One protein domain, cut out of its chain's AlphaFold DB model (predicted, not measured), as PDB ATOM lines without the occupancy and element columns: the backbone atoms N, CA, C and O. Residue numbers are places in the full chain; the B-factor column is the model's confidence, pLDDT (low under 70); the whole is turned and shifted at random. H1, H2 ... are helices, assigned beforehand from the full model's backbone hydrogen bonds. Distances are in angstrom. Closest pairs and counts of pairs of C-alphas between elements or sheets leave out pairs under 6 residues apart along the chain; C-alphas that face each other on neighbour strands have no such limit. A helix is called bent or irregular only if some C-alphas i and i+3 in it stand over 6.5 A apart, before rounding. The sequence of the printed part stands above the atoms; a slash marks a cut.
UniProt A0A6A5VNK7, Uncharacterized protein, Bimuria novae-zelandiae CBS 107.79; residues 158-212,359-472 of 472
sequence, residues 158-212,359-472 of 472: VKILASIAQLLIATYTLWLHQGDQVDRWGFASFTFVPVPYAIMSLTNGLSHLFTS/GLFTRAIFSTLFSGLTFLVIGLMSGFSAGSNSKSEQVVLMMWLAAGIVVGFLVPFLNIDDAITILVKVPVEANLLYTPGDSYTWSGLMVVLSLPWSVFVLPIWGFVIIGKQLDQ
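This is residues 158 to 212 and 359 to 472 of the 472 residues of an uncharacterized protein of Bimuria novae-zelandiae CBS 107.79 (UniProt A0A6A5VNK7). Eight helices make a flat, rather loosely joined body with the long helix H5 in its middle. On one side of H5 lie H1 and H3, side by side and running opposite ways, with H4 meeting the end of H3 where residues 195 to 199 lie and making a hairpin with H5; on the other side H5, H6 and H7 make a triangle with few contacts, from which residues 435 to 442 stick out. H2 packs on residues 378 to 382 of H4 and residues 393 to 398 of H5, and H8 begins beside residues 393 to 400 of H5 and runs away from it at a steep tilt of 53 degrees. The printed part has 169 residues, with eight named helices in the order H1 to H8 and no named strand, and its class is all helix. It is only just compact, close to loose, with a radius of gyration of the C-alphas of 18.5 A, and spans 56 by 46 by 23 A.

Begin at H1, residues 158 to 176, and H3, residues 195 to 210: they touch at a shallow tilt of 30 degrees, opposite ways, and their closest C-alphas, Leu 167 and Ala 198, are 5.0 A apart. H2, residues 180 to 188, is apart from both. Look next at H4, residues 359 to 382: it touches H3 with residues 374 to 378 alone, at a steep tilt of 51 degrees, closest at the C-alphas of Pro 196 and Thr 374, 5.9 A. With residues 378 to 382 alone it touches H2, closest at the C-alphas of Phe 187 and Ser 382, 5.0 A. H5, residues 391 to 413, is the hub, touching four helices. H4 and H5 form a hairpin at a shallow tilt of 34 degrees, only just short of steep, closest at the C-alphas of Ser 371 and Ile 405, 6.2 A. H5 touches H2 with residues 393 to 398 alone, closest at the C-alphas of Ala 188 and Gln 394, 5.4 A. H6, residues 416 to 432, is close to H5 but not clearly touching, with the C-alphas of Val 411 and Ala 419 6.5 A apart. H7, residues 442 to 456, touches H6 at a steep tilt of 68 degrees, only just short of perpendicular, closest at the C-alphas of Ala 430 and Val 447, 5.9 A. H7 touches H5 about perpendicular, at 75 degrees, closest at the C-alphas of Trp 400 and Phe 456, 5.8 A. H8, residues 460 to 470, touches H5 at a steep tilt of 53 degrees, closest at the C-alphas of Leu 397 and Gly 462, 6.5 A; H2 and H8 are near each other. The helix packing is part aligned, part crossed: 3 of 8 touching pairs are at a shallow tilt. In H1, H3, H4 and H8 every O i to N i+4 pair is within hydrogen-bond range; in H2 it is 3 of 5, in H5 17 of 19, in H6 11 of 13 and in H7 9 of 11.

Find C-alpha 158 at (167.029, 214.409, 292.540); from there H1 runs 26.7 A to Leu 176. H2 is irregular, with C-alphas 184 and 187 9.6 A apart. H3 is 22.3 A long. Find C-alpha 359 at (186.591, 226.539, 273.910), where H4 begins its 34.9 A. H5, 33.7 A, and H6, 22.6 A, are only just irregular: C-alphas 409 and 412 are 6.54 A apart, and C-alphas 423 and 426 are 6.53 A apart. H6 has a kink of 37 degrees near residue 426. H7 is 21.6 A long, and H8 ends at C-alpha 470, (167.810, 244.686, 308.008).

The two C-alphas farthest apart, Leu 161 and Gly 437, are 57.7 A apart. Residues 213 to 358 are not printed, and C-alphas 212 and 359 are 21.4 A apart across this cut. No link that is printed whole is long. Mean pLDDT of the printed part is 75.7; 58 residues are under 70, among them 417 to 423 and 425 to 459.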
ATOM      1  N   VAL A 158     166.726 213.714 291.278       73.75
ATOM      2  CA  VAL A 158     167.029 214.409 292.540       73.75
ATOM      3  C   VAL A 158     167.674 215.767 292.269       73.75
ATOM      4  O   VAL A 158     167.304 216.753 292.901       73.75
ATOM      5  N   LYS A 159     168.583 215.850 291.288       75.44
ATOM      6  CA  LYS A 159     169.207 217.121 290.883       75.44
ATOM      7  C   LYS A 159     168.184 218.103 290.307       75.44
ATOM      8  O   LYS A 159     168.200 219.278 290.663       75.44
ATOM      9  N   ILE A 160     167.258 217.619 289.476       79.50
ATOM     10  CA  ILE A 160     166.161 218.433 288.935       79.50
ATOM     11  C   ILE A 160     165.265 218.935 290.075       79.50
ATOM     12  O   ILE A 160     164.999 220.132 290.152       79.50
ATOM     13  N   LEU A 161     164.856 218.066 291.003       81.75
ATOM     14  CA  LEU A 161     164.047 218.462 292.161       81.75
ATOM     15  C   LEU A 161     164.752 219.500 293.042       81.75
ATOM     16  O   LEU A 161     164.130 220.487 293.425       81.75
ATOM     17  N   ALA A 162     166.048 219.317 293.311       81.38
ATOM     18  CA  ALA A 162     166.850 220.290 294.047       81.38
ATOM     19  C   ALA A 162     166.891 221.647 293.325       81.38
ATOM     20  O   ALA A 162     166.676 222.681 293.956       81.38
ATOM     21  N   SER A 163     167.069 221.648 291.997       85.69
ATOM     22  CA  SER A 163     167.069 222.883 291.201       85.69
ATOM     23  C   SER A 163     165.708 223.599 291.207       85.69
ATOM     24  O   SER A 163     165.643 224.826 291.287       85.69
ATOM     25  N   ILE A 164     164.601 222.850 291.204       86.38
ATOM     26  CA  ILE A 164     163.251 223.414 291.315       86.38
ATOM     27  C   ILE A 164     163.038 224.006 292.708       86.38
ATOM     28  O   ILE A 164     162.561 225.131 292.822       86.38
ATOM     29  N   ALA A 165     163.419 223.288 293.766       86.38
ATOM     30  CA  ALA A 165     163.286 223.772 295.136       86.38
ATOM     31  C   ALA A 165     164.082 225.067 295.358       86.38
ATOM     32  O   ALA A 165     163.537 226.041 295.872       86.38
ATOM     33  N   GLN A 166     165.339 225.111 294.906       86.38
ATOM     34  CA  GLN A 166     166.176 226.308 294.995       86.38
ATOM     35  C   GLN A 166     165.594 227.477 294.187       86.38
ATOM     36  O   GLN A 166     165.598 228.607 294.673       86.38
ATOM     37  N   LEU A 167     165.043 227.218 292.995       87.56
ATOM     38  CA  LEU A 167     164.362 228.241 292.201       87.56
ATOM     39  C   LEU A 167     163.135 228.794 292.940       87.56
ATOM     40  O   LEU A 167     163.000 230.005 293.064       87.56
ATOM     41  N   LEU A 168     162.282 227.923 293.488       87.94
ATOM     42  CA  LEU A 168     161.088 228.328 294.232       87.94
ATOM     43  C   LEU A 168     161.432 229.137 295.485       87.94
ATOM     44  O   LEU A 168     160.801 230.161 295.724       87.94
ATOM     45  N   ILE A 169     162.440 228.720 296.259       86.75
ATOM     46  CA  ILE A 169     162.894 229.450 297.454       86.75
ATOM     47  C   ILE A 169     163.420 230.833 297.066       86.75
ATOM     48  O   ILE A 169     163.058 231.830 297.695       86.75
ATOM     49  N   ALA A 170     164.240 230.915 296.017       85.31
ATOM     50  CA  ALA A 170     164.795 232.184 295.564       85.31
ATOM     51  C   ALA A 170     163.696 233.125 295.041       85.31
ATOM     52  O   ALA A 170     163.664 234.294 295.422       85.31
ATOM     53  N   THR A 171     162.752 232.619 294.240       85.88
ATOM     54  CA  THR A 171     161.600 233.397 293.759       85.88
ATOM     55  C   THR A 171     160.670 233.815 294.897       85.88
ATOM     56  O   THR A 171     160.209 234.952 294.915       85.88
ATOM     57  N   TYR A 172     160.417 232.937 295.870       87.25
ATOM     58  CA  TYR A 172     159.599 233.255 297.041       87.25
ATOM     59  C   TYR A 172     160.229 234.367 297.886       87.25
ATOM     60  O   TYR A 172     159.543 235.313 298.262       87.25
ATOM     61  N   THR A 173     161.542 234.295 298.118       84.69
ATOM     62  CA  THR A 173     162.294 235.340 298.831       84.69
ATOM     63  C   THR A 173     162.212 236.674 298.086       84.69
ATOM     64  O   THR A 173     161.978 237.714 298.696       84.69
ATOM     65  N   LEU A 174     162.334 236.645 296.755       84.94
ATOM     66  CA  LEU A 174     162.215 237.830 295.906       84.94
ATOM     67  C   LEU A 174     160.832 238.481 296.022       84.94
ATOM     68  O   LEU A 174     160.731 239.699 296.131       84.94
ATOM     69  N   TRP A 175     159.779 237.660 296.015       84.94
ATOM     70  CA  TRP A 175     158.393 238.108 296.121       84.94
ATOM     71  C   TRP A 175     158.074 238.686 297.503       84.94
ATOM     72  O   TRP A 175     157.451 239.743 297.597       84.94
ATOM     73  N   LEU A 176     158.542 238.038 298.578       84.19
ATOM     74  CA  LEU A 176     158.287 238.470 299.955       84.19
ATOM     75  C   LEU A 176     158.823 239.885 300.236       84.19
ATOM     76  O   LEU A 176     158.232 240.626 301.017       84.19
ATOM     77  N   HIS A 177     159.916 240.272 299.575       76.00
ATOM     78  CA  HIS A 177     160.620 241.535 299.811       76.00
ATOM     79  C   HIS A 177     160.477 242.554 298.660       76.00
ATOM     80  O   HIS A 177     161.237 243.522 298.595       76.00
ATOM     81  N   GLN A 178     159.521 242.359 297.740       69.50
ATOM     82  CA  GLN A 178     159.445 243.099 296.468       69.50
ATOM     83  C   GLN A 178     158.848 244.521 296.553       69.50
ATOM     84  O   GLN A 178     158.855 245.228 295.553       69.50
ATOM     85  N   GLY A 179     158.333 244.953 297.708       72.12
ATOM     86  CA  GLY A 179     157.674 246.261 297.862       72.12
ATOM     87  C   GLY A 179     158.553 247.309 298.540       72.12
ATOM     88  O   GLY A 179     159.194 248.124 297.889       72.12
ATOM     89  N   ASP A 180     158.616 247.268 299.868       79.75
ATOM     90  CA  ASP A 180     159.178 248.371 300.667       79.75
ATOM     91  C   ASP A 180     160.696 248.561 300.471       79.75
ATOM     92  O   ASP A 180     161.227 249.670 300.496       79.75
ATOM     93  N   GLN A 181     161.422 247.473 300.209       82.44
ATOM     94  CA  GLN A 181     162.882 247.518 300.111       82.44
ATOM     95  C   GLN A 181     163.385 247.953 298.741       82.44
ATOM     96  O   GLN A 181     164.409 248.628 298.658       82.44
ATOM     97  N   VAL A 182     162.686 247.587 297.665       85.44
ATOM     98  CA  VAL A 182     163.072 248.005 296.310       85.44
ATOM     99  C   VAL A 182     162.811 249.499 296.132       85.44
ATOM    100  O   VAL A 182     163.665 250.197 295.592       85.44
ATOM    101  N   ASP A 183     161.711 250.015 296.680       85.31
ATOM    102  CA  ASP A 183     161.419 251.449 296.651       85.31
ATOM    103  C   ASP A 183     162.418 252.253 297.501       85.31
ATOM    104  O   ASP A 183     162.904 253.305 297.076       85.31
ATOM    105  N   ARG A 184     162.790 251.742 298.685       86.25
ATOM    106  CA  ARG A 184     163.713 252.432 299.603       86.25
ATOM    107  C   ARG A 184     165.171 252.381 299.147       86.25
ATOM    108  O   ARG A 184     165.887 253.379 299.278       86.25
ATOM    109  N   TRP A 185     165.624 251.243 298.630       86.94
ATOM    110  CA  TRP A 185     167.043 250.967 298.378       86.94
ATOM    111  C   TRP A 185     167.397 250.809 296.898       86.94
ATOM    112  O   TRP A 185     168.583 250.749 296.559       86.94
ATOM    113  N   GLY A 186     166.399 250.796 296.013       88.50
ATOM    114  CA  GLY A 186     166.600 250.752 294.573       88.50
ATOM    115  C   GLY A 186     167.313 249.480 294.119       88.50
ATOM    116  O   GLY A 186     167.116 248.399 294.673       88.50
ATOM    117  N   PHE A 187     168.200 249.608 293.130       86.56
ATOM    118  CA  PHE A 187     169.012 248.488 292.627       86.56
ATOM    119  C   PHE A 187     169.998 247.921 293.665       86.56
ATOM    120  O   PHE A 187     170.499 246.814 293.490       86.56
ATOM    121  N   ALA A 188     170.268 248.657 294.746       85.50
ATOM    122  CA  ALA A 188     171.120 248.235 295.857       85.50
ATOM    123  C   ALA A 188     170.333 247.539 296.986       85.50
ATOM    124  O   ALA A 188     170.842 247.385 298.096       85.50
ATOM    125  N   SER A 189     169.090 247.129 296.729       86.88
ATOM    126  CA  SER A 189     168.307 246.340 297.677       86.88
ATOM    127  C   SER A 189     168.883 244.933 297.856       86.88
ATOM    128  O   SER A 189     169.161 244.233 296.874       86.88
ATOM    129  N   PHE A 190     168.992 244.471 299.107       85.12
ATOM    130  CA  PHE A 190     169.383 243.091 299.392       85.12
ATOM    131  C   PHE A 190     168.396 242.056 298.832       85.12
ATOM    132  O   PHE A 190     168.783 240.901 298.636       85.12
ATOM    133  N   THR A 191     167.157 242.450 298.501       87.31
ATOM    134  CA  THR A 191     166.175 241.585 297.831       87.31
ATOM    135  C   THR A 191     166.744 240.956 296.560       87.31
ATOM    136  O   THR A 191     166.304 239.882 296.170       87.31
ATOM    137  N   PHE A 192     167.745 241.572 295.920       87.31
ATOM    138  CA  PHE A 192     168.352 241.060 294.692       87.31
ATOM    139  C   PHE A 192     169.471 240.028 294.891       87.31
ATOM    140  O   PHE A 192     169.862 239.371 293.927       87.31
ATOM    141  N   VAL A 193     169.957 239.812 296.116       86.06
ATOM    142  CA  VAL A 193     171.005 238.813 296.410       86.06
ATOM    143  C   VAL A 193     170.633 237.386 295.965       86.06
ATOM    144  O   VAL A 193     171.514 236.682 295.473       86.06
ATOM    145  N   PRO A 194     169.368 236.927 296.060       87.75
ATOM    146  CA  PRO A 194     168.949 235.620 295.552       87.75
ATOM    147  C   PRO A 194     168.889 235.509 294.017       87.75
ATOM    148  O   PRO A 194     168.839 234.392 293.505       87.75
ATOM    149  N   VAL A 195     168.886 236.617 293.264       87.31
ATOM    150  CA  VAL A 195     168.679 236.610 291.799       87.31
ATOM    151  C   VAL A 195     169.731 235.782 291.046       87.31
ATOM    152  O   VAL A 195     169.321 234.916 290.267       87.31
ATOM    153  N   PRO A 196     171.054 235.942 291.276       83.19
ATOM    154  CA  PRO A 196     172.060 235.083 290.650       83.19
ATOM    155  C   PRO A 196     171.803 233.591 290.904       83.19
ATOM    156  O   PRO A 196     171.918 232.775 289.992       83.19
ATOM    157  N   TYR A 197     171.395 233.231 292.127       81.75
ATOM    158  CA  TYR A 197     171.108 231.845 292.501       81.75
ATOM    159  C   TYR A 197     169.850 231.306 291.821       81.75
ATOM    160  O   TYR A 197     169.833 230.144 291.417       81.75
ATOM    161  N   ALA A 198     168.812 232.132 291.663       85.56
ATOM    162  CA  ALA A 198     167.606 231.766 290.926       85.56
ATOM    163  C   ALA A 198     167.935 231.454 289.460       85.56
ATOM    164  O   ALA A 198     167.543 230.407 288.944       85.56
ATOM    165  N   ILE A 199     168.705 232.329 288.807       85.00
ATOM    166  CA  ILE A 199     169.105 232.171 287.405       85.00
ATOM    167  C   ILE A 199     170.019 230.944 287.247       85.00
ATOM    168  O   ILE A 199     169.789 230.117 286.366       85.00
ATOM    169  N   MET A 200     171.004 230.771 288.135       80.94
ATOM    170  CA  MET A 200     171.874 229.590 288.155       80.94
ATOM    171  C   MET A 200     171.064 228.298 288.302       80.94
ATOM    172  O   MET A 200     171.271 227.346 287.551       80.94
ATOM    173  N   SER A 201     170.112 228.267 289.237       82.38
ATOM    174  CA  SER A 201     169.275 227.092 289.475       82.38
ATOM    175  C   SER A 201     168.374 226.777 288.285       82.38
ATOM    176  O   SER A 201     168.258 225.618 287.889       82.38
ATOM    177  N   LEU A 202     167.785 227.805 287.667       83.44
ATOM    178  CA  LEU A 202     166.994 227.655 286.451       83.44
ATOM    179  C   LEU A 202     167.832 227.033 285.333       83.44
ATOM    180  O   LEU A 202     167.392 226.082 284.695       83.44
ATOM    181  N   THR A 203     169.047 227.525 285.110       80.56
ATOM    182  CA  THR A 203     169.913 226.995 284.054       80.56
ATOM    183  C   THR A 203     170.424 225.602 284.357       80.56
ATOM    184  O   THR A 203     170.442 224.781 283.445       80.56
ATOM    185  N   ASN A 204     170.744 225.286 285.610       75.94
ATOM    186  CA  ASN A 204     171.071 223.918 286.006       75.94
ATOM    187  C   ASN A 204     169.876 222.974 285.796       75.94
ATOM    188  O   ASN A 204     170.037 221.881 285.257       75.94
ATOM    189  N   GLY A 205     168.667 223.407 286.155       75.88
ATOM    190  CA  GLY A 205     167.440 222.644 285.936       75.88
ATOM    191  C   GLY A 205     167.151 222.420 284.452       75.88
ATOM    192  O   GLY A 205     166.906 221.288 284.039       75.88
ATOM    193  N   LEU A 206     167.245 223.472 283.631       77.62
ATOM    194  CA  LEU A 206     167.095 223.383 282.176       77.62
ATOM    195  C   LEU A 206     168.187 222.510 281.552       77.62
ATOM    196  O   LEU A 206     167.893 221.706 280.673       77.62
ATOM    197  N   SER A 207     169.428 222.619 282.025       73.06
ATOM    198  CA  SER A 207     170.531 221.779 281.566       73.06
ATOM    199  C   SER A 207     170.250 220.312 281.856       73.06
ATOM    200  O   SER A 207     170.317 219.512 280.938       73.06
ATOM    201  N   HIS A 208     169.824 219.951 283.067       72.00
ATOM    202  CA  HIS A 208     169.462 218.565 283.376       72.00
ATOM    203  C   HIS A 208     168.180 218.086 282.680       72.00
ATOM    204  O   HIS A 208     168.008 216.883 282.475       72.00
ATOM    205  N   LEU A 209     167.289 219.006 282.299       70.56
ATOM    206  CA  LEU A 209     166.086 218.701 281.530       70.56
ATOM    207  C   LEU A 209     166.403 218.402 280.055       70.56
ATOM    208  O   LEU A 209     165.833 217.472 279.486       70.56
ATOM    209  N   PHE A 210     167.299 219.179 279.438       68.69
ATOM    210  CA  PHE A 210     167.656 219.046 278.020       68.69
ATOM    211  C   PHE A 210     168.831 218.097 277.777       68.69
ATOM    212  O   PHE A 210     168.848 217.362 276.789       68.69
ATOM    213  N   THR A 211     169.798 218.086 278.684       59.47
ATOM    214  CA  THR A 211     170.994 217.253 278.658       59.47
ATOM    215  C   THR A 211     170.896 216.283 279.822       59.47
ATOM    216  O   THR A 211     171.202 216.589 280.972       59.47
ATOM    217  N   SER A 212     170.427 215.077 279.523       56.78
ATOM    218  CA  SER A 212     170.487 214.003 280.499       56.78
ATOM    219  C   SER A 212     171.967 213.645 280.679       56.78
ATOM    220  O   SER A 212     172.608 213.148 279.757       56.78
ATOM    221  N   GLY A 359     187.426 226.840 272.748       64.31
ATOM    222  CA  GLY A 359     186.591 226.539 273.910       64.31
ATOM    223  C   GLY A 359     186.587 227.664 274.948       64.31
ATOM    224  O   GLY A 359     185.532 227.984 275.495       64.31
ATOM    225  N   LEU A 360     187.737 228.301 275.191       68.00
ATOM    226  CA  LEU A 360     187.853 229.404 276.152       68.00
ATOM    227  C   LEU A 360     187.003 230.615 275.733       68.00
ATOM    228  O   LEU A 360     186.277 231.175 276.553       68.00
ATOM    229  N   PHE A 361     187.047 230.987 274.450       69.81
ATOM    230  CA  PHE A 361     186.311 232.142 273.933       69.81
ATOM    231  C   PHE A 361     184.793 231.946 274.009       69.81
ATOM    232  O   PHE A 361     184.077 232.800 274.530       69.81
ATOM    233  N   THR A 362     184.293 230.791 273.557       70.88
ATOM    234  CA  THR A 362     182.864 230.468 273.659       70.88
ATOM    235  C   THR A 362     182.403 230.463 275.118       70.88
ATOM    236  O   THR A 362     181.360 231.032 275.433       70.88
ATOM    237  N   ARG A 363     183.206 229.905 276.034       69.06
ATOM    238  CA  ARG A 363     182.922 229.906 277.479       69.06
ATOM    239  C   ARG A 363     182.869 231.316 278.074       69.06
ATOM    240  O   ARG A 363     181.942 231.613 278.823       69.06
ATOM    241  N   ALA A 364     183.806 232.190 277.709       70.69
ATOM    242  CA  ALA A 364     183.826 233.583 278.159       70.69
ATOM    243  C   ALA A 364     182.600 234.371 277.665       70.69
ATOM    244  O   ALA A 364     182.019 235.153 278.422       70.69
ATOM    245  N   ILE A 365     182.149 234.124 276.430       79.00
ATOM    246  CA  ILE A 365     180.912 234.717 275.905       79.00
ATOM    247  C   ILE A 365     179.712 234.268 276.736       79.00
ATOM    248  O   ILE A 365     178.945 235.112 277.193       79.00
ATOM    249  N   PHE A 366     179.559 232.962 276.972       77.75
ATOM    250  CA  PHE A 366     178.450 232.454 277.780       77.75
ATOM    251  C   PHE A 366     178.478 233.023 279.200       77.75
ATOM    252  O   PHE A 366     177.436 233.467 279.673       77.75
ATOM    253  N   SER A 367     179.654 233.106 279.833       74.62
ATOM    254  CA  SER A 367     179.827 233.777 281.132       74.62
ATOM    255  C   SER A 367     179.289 235.201 281.121       74.62
ATOM    256  O   SER A 367     178.494 235.589 281.978       74.62
ATOM    257  N   THR A 368     179.705 235.970 280.118       78.69
ATOM    258  CA  THR A 368     179.388 237.392 280.012       78.69
ATOM    259  C   THR A 368     177.894 237.598 279.782       78.69
ATOM    260  O   THR A 368     177.284 238.442 280.431       78.69
ATOM    261  N   LEU A 369     177.284 236.790 278.911       83.25
ATOM    262  CA  LEU A 369     175.842 236.821 278.661       83.25
ATOM    263  C   LEU A 369     175.042 236.477 279.922       83.25
ATOM    264  O   LEU A 369     174.044 237.129 280.219       83.25
ATOM    265  N   PHE A 370     175.493 235.479 280.680       80.75
ATOM    266  CA  PHE A 370     174.812 235.020 281.889       80.75
ATOM    267  C   PHE A 370     174.917 236.026 283.043       80.75
ATOM    268  O   PHE A 370     173.941 236.307 283.742       80.75
ATOM    269  N   SER A 371     176.093 236.634 283.193       82.31
ATOM    270  CA  SER A 371     176.309 237.760 284.100       82.31
ATOM    271  C   SER A 371     175.429 238.951 283.715       82.31
ATOM    272  O   SER A 371     174.686 239.478 284.546       82.31
ATOM    273  N   GLY A 372     175.407 239.305 282.426       86.00
ATOM    274  CA  GLY A 372     174.555 240.362 281.887       86.00
ATOM    275  C   GLY A 372     173.066 240.130 282.145       86.00
ATOM    276  O   GLY A 372     172.361 241.073 282.494       86.00
ATOM    277  N   LEU A 373     172.591 238.881 282.060       87.25
ATOM    278  CA  LEU A 373     171.205 238.528 282.381       87.25
ATOM    279  C   LEU A 373     170.855 238.840 283.843       87.25
ATOM    280  O   LEU A 373     169.769 239.341 284.121       87.25
ATOM    281  N   THR A 374     171.784 238.597 284.767       86.75
ATOM    282  CA  THR A 374     171.590 238.901 286.192       86.75
ATOM    283  C   THR A 374     171.424 240.405 286.411       86.75
ATOM    284  O   THR A 374     170.459 240.835 287.041       86.75
ATOM    285  N   PHE A 375     172.302 241.220 285.819       88.44
ATOM    286  CA  PHE A 375     172.187 242.681 285.883       88.44
ATOM    287  C   PHE A 375     170.942 243.215 285.177       88.44
ATOM    288  O   PHE A 375     170.331 244.164 285.663       88.44
ATOM    289  N   LEU A 376     170.537 242.600 284.064       90.25
ATOM    290  CA  LEU A 376     169.316 242.964 283.352       90.25
ATOM    291  C   LEU A 376     168.083 242.760 284.237       90.25
ATOM    292  O   LEU A 376     167.256 243.660 284.327       90.25
ATOM    293  N   VAL A 377     167.970 241.614 284.917       88.06
ATOM    294  CA  VAL A 377     166.847 241.335 285.828       88.06
ATOM    295  C   VAL A 377     166.810 242.350 286.968       88.06
ATOM    296  O   VAL A 377     165.759 242.926 287.235       88.06
ATOM    297  N   ILE A 378     167.957 242.634 287.591       88.25
ATOM    298  CA  ILE A 378     168.054 243.628 288.671       88.25
ATOM    299  C   ILE A 378     167.669 245.020 288.164       88.25
ATOM    300  O   ILE A 378     166.887 245.720 288.805       88.25
ATOM    301  N   GLY A 379     168.167 245.415 286.993       87.75
ATOM    302  CA  GLY A 379     167.860 246.697 286.365       87.75
ATOM    303  C   GLY A 379     166.379 246.861 286.028       87.75
ATOM    304  O   GLY A 379     165.786 247.889 286.343       87.75
ATOM    305  N   LEU A 380     165.763 245.825 285.453       89.12
ATOM    306  CA  LEU A 380     164.336 245.814 285.125       89.12
ATOM    307  C   LEU A 380     163.457 245.866 286.378       89.12
ATOM    308  O   LEU A 380     162.464 246.586 286.389       89.12
ATOM    309  N   MET A 381     163.819 245.135 287.434       86.25
ATOM    310  CA  MET A 381     163.036 245.096 288.674       86.25
ATOM    311  C   MET A 381     163.190 246.350 289.534       86.25
ATOM    312  O   MET A 381     162.246 246.740 290.208       86.25
ATOM    313  N   SER A 382     164.365 246.977 289.522       87.88
ATOM    314  CA  SER A 382     164.631 248.210 290.277       87.88
ATOM    315  C   SER A 382     164.286 249.489 289.513       87.88
ATOM    316  O   SER A 382     164.360 250.581 290.078       87.88
ATOM    317  N   GLY A 383     164.009 249.388 288.208       87.56
ATOM    318  CA  GLY A 383     163.894 250.542 287.315       87.56
ATOM    319  C   GLY A 383     165.164 251.402 287.263       87.56
ATOM    320  O   GLY A 383     165.078 252.583 286.936       87.56
ATOM    321  N   PHE A 384     166.322 250.847 287.650       85.94
ATOM    322  CA  PHE A 384     167.575 251.576 287.887       85.94
ATOM    323  C   PHE A 384     167.439 252.782 288.837       85.94
ATOM    324  O   PHE A 384     168.252 253.708 288.799       85.94
ATOM    325  N   SER A 385     166.441 252.771 289.727       86.38
ATOM    326  CA  SER A 385     166.336 253.770 290.786       86.38
ATOM    327  C   SER A 385     167.490 253.590 291.771       86.38
ATOM    328  O   SER A 385     167.754 252.478 292.227       86.38
ATOM    329  N   ALA A 386     168.181 254.679 292.106       81.62
ATOM    330  CA  ALA A 386     169.285 254.656 293.065       81.62
ATOM    331  C   ALA A 386     168.808 254.488 294.524       81.62
ATOM    332  O   ALA A 386     169.614 254.196 295.402       81.62
ATOM    333  N   GLY A 387     167.508 254.633 294.804       84.56
ATOM    334  CA  GLY A 387     166.991 254.616 296.174       84.56
ATOM    335  C   GLY A 387     167.642 255.686 297.067       84.56
ATOM    336  O   GLY A 387     168.234 256.654 296.591       84.56
ATOM    337  N   SER A 388     167.528 255.503 298.381       84.44
ATOM    338  CA  SER A 388     168.025 256.431 299.412       84.44
ATOM    339  C   SER A 388     169.445 256.131 299.921       84.44
ATOM    340  O   SER A 388     169.988 256.897 300.716       84.44
ATOM    341  N   ASN A 389     170.068 255.043 299.454       80.12
ATOM    342  CA  ASN A 389     171.426 254.645 299.848       80.12
ATOM    343  C   ASN A 389     172.478 255.695 299.466       80.12
ATOM    344  O   ASN A 389     172.353 256.386 298.451       80.12
ATOM    345  N   SER A 390     173.586 255.737 300.212       84.06
ATOM    346  CA  SER A 390     174.757 256.506 299.787       84.06
ATOM    347  C   SER A 390     175.295 255.968 298.455       84.06
ATOM    348  O   SER A 390     175.354 254.756 298.238       84.06
ATOM    349  N   LYS A 391     175.785 256.860 297.582       85.88
ATOM    350  CA  LYS A 391     176.447 256.470 296.321       85.88
ATOM    351  C   LYS A 391     177.586 255.473 296.554       85.88
ATOM    352  O   LYS A 391     177.797 254.589 295.733       85.88
ATOM    353  N   SER A 392     178.305 255.593 297.674       82.44
ATOM    354  CA  SER A 392     179.370 254.651 298.033       82.44
ATOM    355  C   SER A 392     178.829 253.253 298.338       82.44
ATOM    356  O   SER A 392     179.376 252.279 297.838       82.44
ATOM    357  N   GLU A 393     177.736 253.137 299.093       82.06
ATOM    358  CA  GLU A 393     177.119 251.850 299.448       82.06
ATOM    359  C   GLU A 393     176.587 251.129 298.207       82.06
ATOM    360  O   GLU A 393     176.791 249.927 298.054       82.06
ATOM    361  N   GLN A 394     175.985 251.881 297.281       84.12
ATOM    362  CA  GLN A 394     175.519 251.353 295.997       84.12
ATOM    363  C   GLN A 394     176.672 250.797 295.156       84.12
ATOM    364  O   GLN A 394     176.571 249.689 294.631       84.12
ATOM    365  N   VAL A 395     177.775 251.545 295.043       84.75
ATOM    366  CA  VAL A 395     178.961 251.102 294.294       84.75
ATOM    367  C   VAL A 395     179.558 249.851 294.927       84.75
ATOM    368  O   VAL A 395     179.861 248.902 294.209       84.75
ATOM    369  N   VAL A 396     179.676 249.813 296.257       83.31
ATOM    370  CA  VAL A 396     180.215 248.650 296.973       83.31
ATOM    371  C   VAL A 396     179.335 247.418 296.770       83.31
ATOM    372  O   VAL A 396     179.859 246.358 296.442       83.31
ATOM    373  N   LEU A 397     178.009 247.543 296.883       81.69
ATOM    374  CA  LEU A 397     177.082 246.429 296.653       81.69
ATOM    375  C   LEU A 397     177.108 245.926 295.209       81.69
ATOM    376  O   LEU A 397     177.133 244.717 294.983       81.69
ATOM    377  N   MET A 398     177.131 246.829 294.226       84.81
ATOM    378  CA  MET A 398     177.199 246.439 292.814       84.81
ATOM    379  C   MET A 398     178.542 245.802 292.463       84.81
ATOM    380  O   MET A 398     178.577 244.828 291.714       84.81
ATOM    381  N   MET A 399     179.640 246.304 293.030       82.94
ATOM    382  CA  MET A 399     180.966 245.720 292.844       82.94
ATOM    383  C   MET A 399     181.071 244.348 293.517       82.94
ATOM    384  O   MET A 399     181.613 243.423 292.918       82.94
ATOM    385  N   TRP A 400     180.494 244.191 294.712       82.88
ATOM    386  CA  TRP A 400     180.399 242.911 295.416       82.88
ATOM    387  C   TRP A 400     179.591 241.882 294.617       82.88
ATOM    388  O   TRP A 400     180.055 240.763 294.403       82.88
ATOM    389  N   LEU A 401     178.423 242.274 294.100       82.19
ATOM    390  CA  LEU A 401     177.597 241.418 293.251       82.19
ATOM    391  C   LEU A 401     178.336 241.029 291.960       82.19
ATOM    392  O   LEU A 401     178.367 239.852 291.601       82.19
ATOM    393  N   ALA A 402     178.963 241.994 291.282       82.69
ATOM    394  CA  ALA A 402     179.747 241.749 290.073       82.69
ATOM    395  C   ALA A 402     180.899 240.772 290.333       82.69
ATOM    396  O   ALA A 402     181.089 239.826 289.566       82.69
ATOM    397  N   ALA A 403     181.626 240.960 291.437       79.88
ATOM    398  CA  ALA A 403     182.692 240.060 291.846       79.88
ATOM    399  C   ALA A 403     182.151 238.650 292.122       79.88
ATOM    400  O   ALA A 403     182.698 237.680 291.606       79.88
ATOM    401  N   GLY A 404     181.042 238.526 292.856       76.12
ATOM    402  CA  GLY A 404     180.402 237.242 293.146       76.12
ATOM    403  C   GLY A 404     179.958 236.491 291.889       76.12
ATOM    404  O   GLY A 404     180.199 235.291 291.779       76.12
ATOM    405  N   ILE A 405     179.377 237.190 290.909       77.12
ATOM    406  CA  ILE A 405     178.971 236.591 289.629       77.12
ATOM    407  C   ILE A 405     180.194 236.098 288.848       77.12
ATOM    408  O   ILE A 405     180.192 234.984 288.330       77.12
ATOM    409  N   VAL A 406     181.250 236.907 288.779       74.94
ATOM    410  CA  VAL A 406     182.467 236.553 288.041       74.94
ATOM    411  C   VAL A 406     183.220 235.410 288.724       74.94
ATOM    412  O   VAL A 406     183.594 234.463 288.039       74.94
ATOM    413  N   VAL A 407     183.390 235.431 290.055       72.38
ATOM    414  CA  VAL A 407     184.007 234.323 290.809       72.38
ATOM    415  C   VAL A 407     183.157 233.063 290.697       72.38
ATOM    416  O   VAL A 407     183.678 232.011 290.336       72.38
ATOM    417  N   GLY A 408     181.853 233.158 290.966       69.69
ATOM    418  CA  GLY A 408     180.938 232.019 290.907       69.69
ATOM    419  C   GLY A 408     180.919 231.361 289.530       69.69
ATOM    420  O   GLY A 408     180.818 230.139 289.438       69.69
ATOM    421  N   PHE A 409     181.093 232.151 288.466       68.88
ATOM    422  CA  PHE A 409     181.228 231.617 287.121       68.88
ATOM    423  C   PHE A 409     182.636 231.102 286.820       68.88
ATOM    424  O   PHE A 409     182.736 230.107 286.127       68.88
ATOM    425  N   LEU A 410     183.715 231.718 287.311       66.25
ATOM    426  CA  LEU A 410     185.095 231.267 287.068       66.25
ATOM    427  C   LEU A 410     185.437 229.957 287.789       66.25
ATOM    428  O   LEU A 410     186.161 229.140 287.226       66.25
ATOM    429  N   VAL A 411     184.919 229.739 289.002       66.69
ATOM    430  CA  VAL A 411     185.280 228.596 289.864       66.69
ATOM    431  C   VAL A 411     185.104 227.227 289.183       66.69
ATOM    432  O   VAL A 411     186.041 226.440 289.243       66.69
ATOM    433  N   PRO A 412     183.997 226.919 288.476       61.78
ATOM    434  CA  PRO A 412     183.853 225.659 287.738       61.78
ATOM    435  C   PRO A 412     184.890 225.422 286.629       61.78
ATOM    436  O   PRO A 412     185.005 224.301 286.138       61.78
ATOM    437  N   PHE A 413     185.604 226.463 286.191       63.16
ATOM    438  CA  PHE A 413     186.601 226.385 285.118       63.16
ATOM    439  C   PHE A 413     188.039 226.388 285.624       63.16
ATOM    440  O   PHE A 413     188.953 226.165 284.832       63.16
ATOM    441  N   LEU A 414     188.240 226.651 286.911       61.88
ATOM    442  CA  LEU A 414     189.545 226.626 287.545       61.88
ATOM    443  C   LEU A 414     189.702 225.282 288.251       61.88
ATOM    444  O   LEU A 414     188.801 224.845 288.970       61.88
ATOM    445  N   ASN A 415     190.854 224.629 288.090       67.75
ATOM    446  CA  ASN A 415     191.211 223.590 289.050       67.75
ATOM    447  C   ASN A 415     191.260 224.226 290.439       67.75
ATOM    448  O   ASN A 415     191.554 225.413 290.564       67.75
ATOM    449  N   ILE A 416     191.000 223.452 291.490       70.06
ATOM    450  CA  ILE A 416     191.065 223.967 292.866       70.06
ATOM    451  C   ILE A 416     192.423 224.639 293.126       70.06
ATOM    452  O   ILE A 416     192.464 225.711 293.724       70.06
ATOM    453  N   ASP A 417     193.509 224.084 292.585       66.38
ATOM    454  CA  ASP A 417     194.850 224.667 292.683       66.38
ATOM    455  C   ASP A 417     194.987 225.994 291.920       66.38
ATOM    456  O   ASP A 417     195.593 226.937 292.436       66.38
ATOM    457  N   ASP A 418     194.379 226.114 290.735       69.50
ATOM    458  CA  ASP A 418     194.357 227.355 289.949       69.50
ATOM    459  C   ASP A 418     193.490 228.417 290.636       69.50
ATOM    460  O   ASP A 418     193.870 229.584 290.718       69.50
ATOM    461  N   ALA A 419     192.350 228.010 291.199       66.00
ATOM    462  CA  ALA A 419     191.451 228.871 291.952       66.00
ATOM    463  C   ALA A 419     192.126 229.399 293.220       66.00
ATOM    464  O   ALA A 419     192.094 230.601 293.465       66.00
ATOM    465  N   ILE A 420     192.789 228.535 293.994       69.12
ATOM    466  CA  ILE A 420     193.565 228.934 295.176       69.12
ATOM    467  C   ILE A 420     194.728 229.837 294.764       69.12
ATOM    468  O   ILE A 420     194.998 230.836 295.427       69.12
ATOM    469  N   THR A 421     195.407 229.536 293.659       69.06
ATOM    470  CA  THR A 421     196.513 230.366 293.176       69.06
ATOM    471  C   THR A 421     196.022 231.759 292.785       69.06
ATOM    472  O   THR A 421     196.582 232.748 293.247       69.06
ATOM    473  N   ILE A 422     194.929 231.869 292.031       67.62
ATOM    474  CA  ILE A 422     194.361 233.158 291.611       67.62
ATOM    475  C   ILE A 422     193.753 233.930 292.793       67.62
ATOM    476  O   ILE A 422     193.930 235.141 292.880       67.62
ATOM    477  N   LEU A 423     193.047 233.255 293.708       67.25
ATOM    478  CA  LEU A 423     192.348 233.905 294.826       67.25
ATOM    479  C   LEU A 423     193.264 234.242 296.004       67.25
ATOM    480  O   LEU A 423     193.023 235.231 296.690       67.25
ATOM    481  N   VAL A 424     194.280 233.418 296.269       71.50
ATOM    482  CA  VAL A 424     195.117 233.521 297.474       71.50
ATOM    483  C   VAL A 424     196.546 233.905 297.126       71.50
ATOM    484  O   VAL A 424     197.075 234.845 297.713       71.50
ATOM    485  N   LYS A 425     197.183 233.220 296.169       67.38
ATOM    486  CA  LYS A 425     198.605 233.464 295.878       67.38
ATOM    487  C   LYS A 425     198.830 234.748 295.098       67.38
ATOM    488  O   LYS A 425     199.671 235.529 295.512       67.38
ATOM    489  N   VAL A 426     198.062 235.018 294.042       67.69
ATOM    490  CA  VAL A 426     198.240 236.227 293.218       67.69
ATOM    491  C   VAL A 426     198.138 237.506 294.060       67.69
ATOM    492  O   VAL A 426     199.044 238.324 293.955       67.69
ATOM    493  N   PRO A 427     197.142 237.697 294.949       62.84
ATOM    494  CA  PRO A 427     197.091 238.894 295.789       62.84
ATOM    495  C   PRO A 427     198.223 238.955 296.822       62.84
ATOM    496  O   PRO A 427     198.739 240.034 297.103       62.84
ATOM    497  N   VAL A 428     198.616 237.821 297.411       69.00
ATOM    498  CA  VAL A 428     199.669 237.768 298.442       69.00
ATOM    499  C   VAL A 428     201.048 238.011 297.833       69.00
ATOM    500  O   VAL A 428     201.810 238.830 298.337       69.00
ATOM    501  N   GLU A 429     201.355 237.358 296.716       65.44
ATOM    502  CA  GLU A 429     202.609 237.520 295.986       65.44
ATOM    503  C   GLU A 429     202.691 238.896 295.325       65.44
ATOM    504  O   GLU A 429     203.739 239.521 295.400       65.44
ATOM    505  N   ALA A 430     201.595 239.433 294.777       63.16
ATOM    506  CA  ALA A 430     201.584 240.792 294.234       63.16
ATOM    507  C   ALA A 430     201.808 241.867 295.318       63.16
ATOM    508  O   ALA A 430     202.386 242.913 295.026       63.16
ATOM    509  N   ASN A 431     201.418 241.599 296.570       61.53
ATOM    510  CA  ASN A 431     201.743 242.456 297.716       61.53
ATOM    511  C   ASN A 431     203.181 242.251 298.238       61.53
ATOM    512  O   ASN A 431     203.774 243.198 298.750       61.53
ATOM    513  N   LEU A 432     203.754 241.048 298.113       64.19
ATOM    514  CA  LEU A 432     205.114 240.726 298.578       64.19
ATOM    515  C   LEU A 432     206.218 241.087 297.568       64.19
ATOM    516  O   LEU A 432     207.321 241.435 297.978       64.19
ATOM    517  N   LEU A 433     205.934 241.028 296.262       57.06
ATOM    518  CA  LEU A 433     206.858 241.369 295.169       57.06
ATOM    519  C   LEU A 433     206.828 242.853 294.780       57.06
ATOM    520  O   LEU A 433     207.390 243.231 293.753       57.06
ATOM    521  N   TYR A 434     206.213 243.718 295.591       58.00
ATOM    522  CA  TYR A 434     206.369 245.161 295.435       58.00
ATOM    523  C   TYR A 434     207.791 245.576 295.853       58.00
ATOM    524  O   TYR A 434     208.033 246.028 296.971       58.00
ATOM    525  N   THR A 435     208.757 245.401 294.953       58.81
ATOM    526  CA  THR A 435     210.080 246.016 295.054       58.81
ATOM    527  C   THR A 435     210.011 247.409 294.420       58.81
ATOM    528  O   THR A 435     209.726 247.538 293.227       58.81
ATOM    529  N   PRO A 436     210.238 248.487 295.191       57.72
ATOM    530  CA  PRO A 436     210.235 249.842 294.655       57.72
ATOM    531  C   PRO A 436     211.473 250.028 293.762       57.72
ATOM    532  O   PRO A 436     212.544 250.384 294.246       57.72
ATOM    533  N   GLY A 437     211.355 249.733 292.465       66.00
ATOM    534  CA  GLY A 437     212.473 249.876 291.528       66.00
ATOM    535  C   GLY A 437     212.245 249.351 290.110       66.00
ATOM    536  O   GLY A 437     212.760 249.959 289.174       66.00
ATOM    537  N   ASP A 438     211.450 248.294 289.923       54.62
ATOM    538  CA  ASP A 438     211.261 247.678 288.603       54.62
ATOM    539  C   ASP A 438     210.064 248.261 287.835       54.62
ATOM    540  O   ASP A 438     209.083 248.732 288.408       54.62
ATOM    541  N   SER A 439     210.166 248.267 286.505       55.84
ATOM    542  CA  SER A 439     209.320 248.987 285.541       55.84
ATOM    543  C   SER A 439     207.797 248.747 285.660       55.84
ATOM    544  O   SER A 439     207.201 247.933 284.961       55.84
ATOM    545  N   TYR A 440     207.196 249.534 286.546       54.88
ATOM    546  CA  TYR A 440     205.857 250.113 286.739       54.88
ATOM    547  C   TYR A 440     204.571 249.692 286.002       54.88
ATOM    548  O   TYR A 440     203.517 250.096 286.491       54.88
ATOM    549  N   THR A 441     204.523 248.952 284.893       60.09
ATOM    550  CA  THR A 441     203.239 248.885 284.145       60.09
ATOM    551  C   THR A 441     202.380 247.661 284.423       60.09
ATOM    552  O   THR A 441     201.168 247.807 284.542       60.09
ATOM    553  N   TRP A 442     202.955 246.468 284.576       56.16
ATOM    554  CA  TRP A 442     202.146 245.243 284.652       56.16
ATOM    555  C   TRP A 442     201.866 244.760 286.077       56.16
ATOM    556  O   TRP A 442     200.728 244.413 286.383       56.16
ATOM    557  N   SER A 443     202.852 244.791 286.975       55.78
ATOM    558  CA  SER A 443     202.674 244.364 288.373       55.78
ATOM    559  C   SER A 443     201.779 245.327 289.158       55.78
ATOM    560  O   SER A 443     200.840 244.891 289.817       55.78
ATOM    561  N   GLY A 444     201.987 246.639 289.010       62.41
ATOM    562  CA  GLY A 444     201.134 247.661 289.624       62.41
ATOM    563  C   GLY A 444     199.689 247.617 289.119       62.41
ATOM    564  O   GLY A 444     198.759 247.717 289.915       62.41
ATOM    565  N   LEU A 445     199.486 247.389 287.815       62.50
ATOM    566  CA  LEU A 445     198.151 247.210 287.241       62.50
ATOM    567  C   LEU A 445     197.469 245.963 287.809       62.50
ATOM    568  O   LEU A 445     196.307 246.041 288.182       62.50
ATOM    569  N   MET A 446     198.175 244.838 287.935       57.25
ATOM    570  CA  MET A 446     197.611 243.622 288.529       57.25
ATOM    571  C   MET A 446     197.285 243.801 290.018       57.25
ATOM    572  O   MET A 446     196.223 243.365 290.450       57.25
ATOM    573  N   VAL A 447     198.110 244.515 290.793       61.06
ATOM    574  CA  VAL A 447     197.791 244.875 292.189       61.06
ATOM    575  C   VAL A 447     196.533 245.742 292.247       61.06
ATOM    576  O   VAL A 447     195.607 245.421 292.984       61.06
ATOM    577  N   VAL A 448     196.443 246.789 291.424       62.81
ATOM    578  CA  VAL A 448     195.275 247.686 291.367       62.81
ATOM    579  C   VAL A 448     194.022 246.960 290.873       62.81
ATOM    580  O   VAL A 448     192.934 247.215 291.379       62.81
ATOM    581  N   LEU A 449     194.160 246.025 289.933       61.62
ATOM    582  CA  LEU A 449     193.061 245.193 289.449       61.62
ATOM    583  C   LEU A 449     192.661 244.117 290.462       61.62
ATOM    584  O   LEU A 449     191.490 243.758 290.485       61.62
ATOM    585  N   SER A 450     193.586 243.632 291.301       64.38
ATOM    586  CA  SER A 450     193.345 242.620 292.347       64.38
ATOM    587  C   SER A 450     192.868 243.213 293.681       64.38
ATOM    588  O   SER A 450     192.230 242.518 294.472       64.38
ATOM    589  N   LEU A 451     193.117 244.502 293.932       62.75
ATOM    590  CA  LEU A 451     192.665 245.245 295.113       62.75
ATOM    591  C   LEU A 451     191.141 245.190 295.294       62.75
ATOM    592  O   LEU A 451     190.697 244.850 296.389       62.75
ATOM    593  N   PRO A 452     190.322 245.409 294.247       61.62
ATOM    594  CA  PRO A 452     188.889 245.207 294.349       61.62
ATOM    595  C   PRO A 452     188.508 243.785 294.751       61.62
ATOM    596  O   PRO A 452     187.579 243.598 295.525       61.62
ATOM    597  N   TRP A 453     189.247 242.778 294.280       62.44
ATOM    598  CA  TRP A 453     188.968 241.395 294.648       62.44
ATOM    599  C   TRP A 453     189.352 241.140 296.103       62.44
ATOM    600  O   TRP A 453     188.517 240.726 296.882       62.44
ATOM    601  N   SER A 454     190.564 241.470 296.533       61.38
ATOM    602  CA  SER A 454     190.988 241.228 297.922       61.38
ATOM    603  C   SER A 454     190.178 242.009 298.972       61.38
ATOM    604  O   SER A 454     189.910 241.482 300.051       61.38
ATOM    605  N   VAL A 455     189.743 243.236 298.657       60.56
ATOM    606  CA  VAL A 455     189.010 244.110 299.591       60.56
ATOM    607  C   VAL A 455     187.497 243.873 299.547       60.56
ATOM    608  O   VAL A 455     186.861 243.892 300.602       60.56
ATOM    609  N   PHE A 456     186.912 243.621 298.368       55.00
ATOM    610  CA  PHE A 456     185.459 243.438 298.222       55.00
ATOM    611  C   PHE A 456     185.009 241.979 298.111       55.00
ATOM    612  O   PHE A 456     183.835 241.718 298.347       55.00
ATOM    613  N   VAL A 457     185.879 241.009 297.803       56.59
ATOM    614  CA  VAL A 457     185.501 239.577 297.814       56.59
ATOM    615  C   VAL A 457     185.407 239.044 299.232       56.59
ATOM    616  O   VAL A 457     184.690 238.069 299.447       56.59
ATOM    617  N   LEU A 458     186.055 239.676 300.220       57.59
ATOM    618  CA  LEU A 458     185.807 239.294 301.602       57.59
ATOM    619  C   LEU A 458     184.319 239.539 301.908       57.59
ATOM    620  O   LEU A 458     183.873 240.689 301.889       57.59
ATOM    621  N   PRO A 459     183.544 238.479 302.215       62.53
ATOM    622  CA  PRO A 459     182.086 238.544 302.337       62.53
ATOM    623  C   PRO A 459     181.585 239.550 303.388       62.53
ATOM    624  O   PRO A 459     180.405 239.888 303.434       62.53
ATOM    625  N   ILE A 460     182.493 240.038 304.228       73.69
ATOM    626  CA  ILE A 460     182.262 240.903 305.375       73.69
ATOM    627  C   ILE A 460     181.522 242.188 304.980       73.69
ATOM    628  O   ILE A 460     180.529 242.518 305.617       73.69
ATOM    629  N   TRP A 461     181.940 242.895 303.923       73.38
ATOM    630  CA  TRP A 461     181.319 244.182 303.568       73.38
ATOM    631  C   TRP A 461     179.887 244.036 303.051       73.38
ATOM    632  O   TRP A 461     179.021 244.819 303.440       73.38
ATOM    633  N   GLY A 462     179.621 243.008 302.238       76.00
ATOM    634  CA  GLY A 462     178.264 242.677 301.808       76.00
ATOM    635  C   GLY A 462     177.362 242.386 303.008       76.00
ATOM    636  O   GLY A 462     176.290 242.973 303.128       76.00
ATOM    637  N   PHE A 463     177.833 241.569 303.957       80.38
ATOM    638  CA  PHE A 463     177.077 241.255 305.172       80.38
ATOM    639  C   PHE A 463     176.850 242.463 306.086       80.38
ATOM    640  O   PHE A 463     175.768 242.582 306.653       80.38
ATOM    641  N   VAL A 464     177.815 243.379 306.207       83.56
ATOM    642  CA  VAL A 464     177.650 244.613 306.997       83.56
ATOM    643  C   VAL A 464     176.575 245.516 306.389       83.56
ATOM    644  O   VAL A 464     175.719 246.018 307.116       83.56
ATOM    645  N   ILE A 465     176.580 245.705 305.065       82.88
ATOM    646  CA  ILE A 465     175.572 246.537 304.392       82.88
ATOM    647  C   ILE A 465     174.190 245.878 304.474       82.88
ATOM    648  O   ILE A 465     173.212 246.561 304.769       82.88
ATOM    649  N   ILE A 466     174.107 244.558 304.281       82.00
ATOM    650  CA  ILE A 466     172.852 243.808 304.438       82.00
ATOM    651  C   ILE A 466     172.338 243.918 305.878       82.00
ATOM    652  O   ILE A 466     171.162 244.204 306.071       82.00
ATOM    653  N   GLY A 467     173.203 243.767 306.886       84.81
ATOM    654  CA  GLY A 467     172.832 243.942 308.293       84.81
ATOM    655  C   GLY A 467     172.248 245.329 308.564       84.81
ATOM    656  O   GLY A 467     171.172 245.444 309.135       84.81
ATOM    657  N   LYS A 468     172.882 246.378 308.028       85.56
ATOM    658  CA  LYS A 468     172.370 247.752 308.123       85.56
ATOM    659  C   LYS A 468     171.005 247.933 307.445       85.56
ATOM    660  O   LYS A 468     170.201 248.720 307.931       85.56
ATOM    661  N   GLN A 469     170.748 247.243 306.332       84.44
ATOM    662  CA  GLN A 469     169.447 247.278 305.651       84.44
ATOM    663  C   GLN A 469     168.363 246.475 306.384       84.44
ATOM    664  O   GLN A 469     167.190 246.766 306.192       84.44
ATOM    665  N   LEU A 470     168.738 245.471 307.185       83.19
ATOM    666  CA  LEU A 470     167.810 244.686 308.008       83.19
ATOM    667  C   LEU A 470     167.428 245.397 309.314       83.19
ATOM    668  O   LEU A 470     166.343 245.153 309.836       83.19
ATOM    669  N   ASP A 471     168.297 246.269 309.825       83.62
ATOM    670  CA  ASP A 471     168.051 247.060 311.039       83.62
ATOM    671  C   ASP A 471     167.104 248.265 310.815       83.62
ATOM    672  O   ASP A 471     166.724 248.929 311.783       83.62
ATOM    673  N   GLN A 472     166.729 248.574 309.564       74.19
ATOM    674  CA  GLN A 472     165.900 249.729 309.161       74.19
ATOM    675  C   GLN A 472     164.602 249.317 308.471       74.19
ATOM    676  O   GLN A 472     163.621 250.099 308.565       74.19
TER     677      GLN A 472